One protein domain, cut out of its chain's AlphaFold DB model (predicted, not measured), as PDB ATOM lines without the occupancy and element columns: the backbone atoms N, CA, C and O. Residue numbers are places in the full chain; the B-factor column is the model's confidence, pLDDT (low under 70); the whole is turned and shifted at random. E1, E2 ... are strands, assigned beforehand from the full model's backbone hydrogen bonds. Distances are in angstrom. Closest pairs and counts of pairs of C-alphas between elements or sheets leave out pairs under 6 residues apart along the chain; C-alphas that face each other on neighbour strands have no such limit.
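Overview. This is residues 156 to 195 of the 199 residues of an uncharacterized protein of viral metagenome (UniProt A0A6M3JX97). This domain has little regular structure: a single two-stranded hairpin, E1 and E2, and a long looping stretch, residues 156 to 178, which begins away from the hairpin, off its mid-length, comes in beside E1 at residues 168 to 169, and then makes a loop around residue 174 at the hairpin's end away from the turn before it leads into E1. Within that stretch, residues 168 to 169 pair antiparallel with residues 180 to 181 of E1. The printed part has 40 residues with no named helix and two named strands, E1 then E2, in an antiparallel sheet; the class is all strand, with 14 residues in named elements. It is compact, with a radius of gyration of the C-alphas of 10.1 A and spans of 27 by 24 by 18 A.

Arrangement. E1, residues 179 to 185, and E2, residues 188 to 194, form a hairpin with a tight link, at 147 degrees between their directions. N 183 and O 190 are within hydrogen-bond range at 2.8 A, as are N 192 and O 181 at 2.9 A.

Along the chain. E1 is 18.9 A long, from C-alpha 179 at (-24.405, 8.517, -4.577). E2 is 19.3 A long, to C-alpha 194 at (-28.697, 10.604, -6.328).

Size, cuts and confidence. The C-alphas farthest apart, those of Gly 159 and Ala 175, are 28.0 A apart. The printed part has no cut. The model's confidence is low, with pLDDT under 70, at residues 173 to 177.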
ATOM      1  N   SER A 156     -28.020  10.386 -19.754       89.06
ATOM      2  CA  SER A 156     -27.298   9.116 -19.782       89.06
ATOM      3  C   SER A 156     -25.803   9.419 -19.739       89.06
ATOM      4  O   SER A 156     -25.234   9.926 -20.708       89.06
ATOM      5  N   LEU A 157     -25.180   9.168 -18.588       88.88
ATOM      6  CA  LEU A 157     -23.757   9.409 -18.366       88.88
ATOM      7  C   LEU A 157     -22.987   8.127 -18.686       88.88
ATOM      8  O   LEU A 157     -23.062   7.154 -17.945       88.88
ATOM      9  N   ASN A 158     -22.254   8.120 -19.798       87.38
ATOM     10  CA  ASN A 158     -21.495   6.956 -20.257       87.38
ATOM     11  C   ASN A 158     -20.013   7.308 -20.402       87.38
ATOM     12  O   ASN A 158     -19.675   8.418 -20.810       87.38
ATOM     13  N   GLY A 159     -19.135   6.347 -20.101       86.88
ATOM     14  CA  GLY A 159     -17.682   6.523 -20.225       86.88
ATOM     15  C   GLY A 159     -17.035   7.325 -19.091       86.88
ATOM     16  O   GLY A 159     -15.905   7.782 -19.244       86.88
ATOM     17  N   VAL A 160     -17.734   7.496 -17.965       91.06
ATOM     18  CA  VAL A 160     -17.221   8.160 -16.758       91.06
ATOM     19  C   VAL A 160     -16.814   7.112 -15.723       91.06
ATOM     20  O   VAL A 160     -17.498   6.103 -15.561       91.06
ATOM     21  N   THR A 161     -15.699   7.340 -15.032       93.31
ATOM     22  CA  THR A 161     -15.271   6.495 -13.908       93.31
ATOM     23  C   THR A 161     -15.951   6.970 -12.627       93.31
ATOM     24  O   THR A 161     -16.043   8.175 -12.391       93.31
ATOM     25  N   ALA A 162     -16.437   6.024 -11.824       91.31
ATOM     26  CA  ALA A 162     -17.034   6.282 -10.519       91.31
ATOM     27  C   ALA A 162     -15.963   6.295  -9.417       91.31
ATOM     28  O   ALA A 162     -15.080   5.432  -9.420       91.31
ATOM     29  N   GLY A 163     -16.067   7.216  -8.455       89.69
ATOM     30  CA  GLY A 163     -15.100   7.300  -7.361       89.69
ATOM     31  C   GLY A 163     -15.215   8.545  -6.483       89.69
ATOM     32  O   GLY A 163     -15.945   9.488  -6.781       89.69
ATOM     33  N   SER A 164     -14.475   8.539  -5.369       89.56
ATOM     34  CA  SER A 164     -14.455   9.640  -4.397       89.56
ATOM     35  C   SER A 164     -14.045  10.950  -5.063       89.56
ATOM     36  O   SER A 164     -12.901  11.107  -5.487       89.56
ATOM     37  N   GLY A 165     -14.945  11.928  -5.072       86.69
ATOM     38  CA  GLY A 165     -14.707  13.217  -5.697       86.69
ATOM     39  C   GLY A 165     -14.607  13.160  -7.219       86.69
ATOM     40  O   GLY A 165     -14.038  14.091  -7.786       86.69
ATOM     41  N   ASP A 166     -15.148  12.143  -7.891       92.81
ATOM     42  CA  ASP A 166     -15.278  12.106  -9.353       92.81
ATOM     43  C   ASP A 166     -16.557  12.828  -9.824       92.81
ATOM     44  O   ASP A 166     -17.186  13.575  -9.069       92.81
ATOM     45  N   LEU A 167     -16.903  12.726 -11.115       90.88
ATOM     46  CA  LEU A 167     -18.168  13.272 -11.636       90.88
ATOM     47  C   LEU A 167     -19.376  12.534 -11.042       90.88
ATOM     48  O   LEU A 167     -20.391  13.162 -10.745       90.88
ATOM     49  N   TYR A 168     -19.232  11.225 -10.865       92.56
ATOM     50  CA  TYR A 168     -20.180  10.359 -10.191       92.56
ATOM     51  C   TYR A 168     -19.493   9.766  -8.962       92.56
ATOM     52  O   TYR A 168     -18.568   8.960  -9.080       92.56
ATOM     53  N   ASP A 169     -19.895  10.253  -7.792       90.56
ATOM     54  CA  ASP A 169     -19.254   9.944  -6.520       90.56
ATOM     55  C   ASP A 169     -20.087   8.933  -5.733       90.56
ATOM     56  O   ASP A 169     -21.199   9.233  -5.291       90.56
ATOM     57  N   THR A 170     -19.519   7.742  -5.549       88.06
ATOM     58  CA  THR A 170     -20.144   6.590  -4.881       88.06
ATOM     59  C   THR A 170     -19.788   6.488  -3.400       88.06
ATOM     60  O   THR A 170     -20.017   5.460  -2.771       88.06
ATOM     61  N   THR A 171     -19.134   7.508  -2.843       83.12
ATOM     62  CA  THR A 171     -18.685   7.518  -1.443       83.12
ATOM     63  C   THR A 171     -19.581   8.350  -0.531       83.12
ATOM     64  O   THR A 171     -19.280   8.523   0.654       83.12
ATOM     65  N   ALA A 172     -20.706   8.840  -1.062       75.12
ATOM     66  CA  ALA A 172     -21.765   9.434  -0.265       75.12
ATOM     67  C   ALA A 172     -22.280   8.417   0.770       75.12
ATOM     68  O   ALA A 172     -22.285   7.213   0.530       75.12
ATOM     69  N   ASN A 173     -22.655   8.884   1.964       67.88
ATOM     70  CA  ASN A 173     -23.168   8.005   3.012       67.88
ATOM     71  C   ASN A 173     -24.684   8.166   3.182       67.88
ATOM     72  O   ASN A 173     -25.263   9.210   2.871       67.88
ATOM     73  N   ALA A 174     -25.306   7.117   3.727       56.88
ATOM     74  CA  ALA A 174     -26.753   6.911   3.825       56.88
ATOM     75  C   ALA A 174     -27.550   8.016   4.560       56.88
ATOM     76  O   ALA A 174     -28.776   7.964   4.590       56.88
ATOM     77  N   ALA A 175     -26.899   9.028   5.142       60.50
ATOM     78  CA  ALA A 175     -27.584  10.207   5.672       60.50
ATOM     79  C   ALA A 175     -28.007  11.209   4.574       60.50
ATOM     80  O   ALA A 175     -28.796  12.112   4.850       60.50
ATOM     81  N   THR A 176     -27.477  11.077   3.350       56.91
ATOM     82  CA  THR A 176     -27.582  12.089   2.285       56.91
ATOM     83  C   THR A 176     -27.948  11.552   0.896       56.91
ATOM     84  O   THR A 176     -28.157  12.354   0.002       56.91
ATOM     85  N   GLY A 177     -28.080  10.244   0.694       65.19
ATOM     86  CA  GLY A 177     -28.252   9.621  -0.629       65.19
ATOM     87  C   GLY A 177     -27.152   8.596  -0.876       65.19
ATOM     88  O   GLY A 177     -26.104   8.659  -0.231       65.19
ATOM     89  N   ASP A 178     -27.408   7.635  -1.759       75.44
ATOM     90  CA  ASP A 178     -26.479   6.529  -2.014       75.44
ATOM     91  C   ASP A 178     -25.240   7.015  -2.775       75.44
ATOM     92  O   ASP A 178     -24.130   6.535  -2.554       75.44
ATOM     93  N   GLU A 179     -25.421   8.009  -3.653       88.19
ATOM     94  CA  GLU A 179     -24.405   8.517  -4.577       88.19
ATOM     95  C   GLU A 179     -24.628  10.014  -4.858       88.19
ATOM     96  O   GLU A 179     -25.658  10.595  -4.495       88.19
ATOM     97  N   THR A 180     -23.675  10.682  -5.518       90.38
ATOM     98  CA  THR A 180     -23.858  12.078  -5.952       90.38
ATOM     99  C   THR A 180     -23.317  12.382  -7.346       90.38
ATOM    100  O   THR A 180     -22.390  11.739  -7.836       90.38
ATOM    101  N   LEU A 181     -23.878  13.418  -7.978       92.44
ATOM    102  CA  LEU A 181     -23.397  13.992  -9.236       92.44
ATOM    103  C   LEU A 181     -22.754  15.354  -9.007       92.44
ATOM    104  O   LEU A 181     -23.379  16.266  -8.457       92.44
ATOM    105  N   LYS A 182     -21.517  15.516  -9.475       91.62
ATOM    106  CA  LYS A 182     -20.786  16.777  -9.370       91.62
ATOM    107  C   LYS A 182     -21.325  17.816 -10.350       91.62
ATOM    108  O   LYS A 182     -21.433  17.580 -11.550       91.62
ATOM    109  N   ILE A 183     -21.563  19.015  -9.837       93.25
ATOM    110  CA  ILE A 183     -21.917  20.216 -10.591       93.25
ATOM    111  C   ILE A 183     -20.976  21.367 -10.216       93.25
ATOM    112  O   ILE A 183     -20.291  21.325  -9.195       93.25
ATOM    113  N   CYS A 184     -20.950  22.425 -11.022       91.12
ATOM    114  CA  CYS A 184     -20.187  23.636 -10.726       91.12
ATOM    115  C   CYS A 184     -21.142  24.801 -10.442       91.12
ATOM    116  O   CYS A 184     -22.015  25.097 -11.253       91.12
ATOM    117  N   ILE A 185     -20.959  25.479  -9.307       92.31
ATOM    118  CA  ILE A 185     -21.658  26.720  -8.958       92.31
ATOM    119  C   ILE A 185     -20.602  27.785  -8.682       92.31
ATOM    120  O   ILE A 185     -19.833  27.665  -7.728       92.31
ATOM    121  N   ASN A 186     -20.560  28.829  -9.515       88.69
ATOM    122  CA  ASN A 186     -19.615  29.948  -9.397       88.69
ATOM    123  C   ASN A 186     -18.145  29.490  -9.293       88.69
ATOM    124  O   ASN A 186     -17.408  29.921  -8.407       88.69
ATOM    125  N   GLY A 187     -17.735  28.553 -10.154       84.38
ATOM    126  CA  GLY A 187     -16.375  27.998 -10.161       84.38
ATOM    127  C   GLY A 187     -16.079  27.009  -9.026       84.38
ATOM    128  O   GLY A 187     -14.967  26.497  -8.941       84.38
ATOM    129  N   THR A 188     -17.052  26.723  -8.157       90.25
ATOM    130  CA  THR A 188     -16.903  25.804  -7.023       90.25
ATOM    131  C   THR A 188     -17.675  24.514  -7.274       90.25
ATOM    132  O   THR A 188     -18.855  24.555  -7.623       90.25
ATOM    133  N   ALA A 189     -17.042  23.364  -7.035       92.69
ATOM    134  CA  ALA A 189     -17.724  22.075  -7.093       92.69
ATOM    135  C   ALA A 189     -18.809  21.970  -6.006       92.69
ATOM    136  O   ALA A 189     -18.578  22.275  -4.832       92.69
ATOM    137  N   LYS A 190     -19.998  21.531  -6.410       90.88
ATOM    138  CA  LYS A 190     -21.140  21.161  -5.566       90.88
ATOM    139  C   LYS A 190     -21.664  19.810  -6.043       90.88
ATOM    140  O   LYS A 190     -21.237  19.328  -7.087       90.88
ATOM    141  N   TYR A 191     -22.574  19.212  -5.288       89.81
ATOM    142  CA  TYR A 191     -23.054  17.864  -5.567       89.81
ATOM    143  C   TYR A 191     -24.575  17.800  -5.465       89.81
ATOM    144  O   TYR A 191     -25.159  18.345  -4.527       89.81
ATOM    145  N   LEU A 192     -25.197  17.164  -6.454       90.38
ATOM    146  CA  LEU A 192     -26.602  16.776  -6.435       90.38
ATOM    147  C   LEU A 192     -26.702  15.353  -5.893       90.38
ATOM    148  O   LEU A 192     -25.936  14.486  -6.308       90.38
ATOM    149  N   LEU A 193     -27.639  15.127  -4.980       89.44
ATOM    150  CA  LEU A 193     -27.878  13.811  -4.398       89.44
ATOM    151  C   LEU A 193     -28.565  12.904  -5.420       89.44
ATOM    152  O   LEU A 193     -29.514  13.331  -6.082       89.44
ATOM    153  N   VAL A 194     -28.089  11.666  -5.527       85.94
ATOM    154  CA  VAL A 194     -28.697  10.604  -6.328       85.94
ATOM    155  C   VAL A 194     -29.158   9.508  -5.377       85.94
ATOM    156  O   VAL A 194     -28.404   9.053  -4.519       85.94
ATOM    157  N   ALA A 195     -30.420   9.120  -5.514       81.62
ATOM    158  CA  ALA A 195     -30.962   7.954  -4.837       81.62
ATOM    159  C   ALA A 195     -30.851   6.750  -5.774       81.62
ATOM    160  O   ALA A 195     -31.197   6.866  -6.954       81.62
TER     161      ALA A 195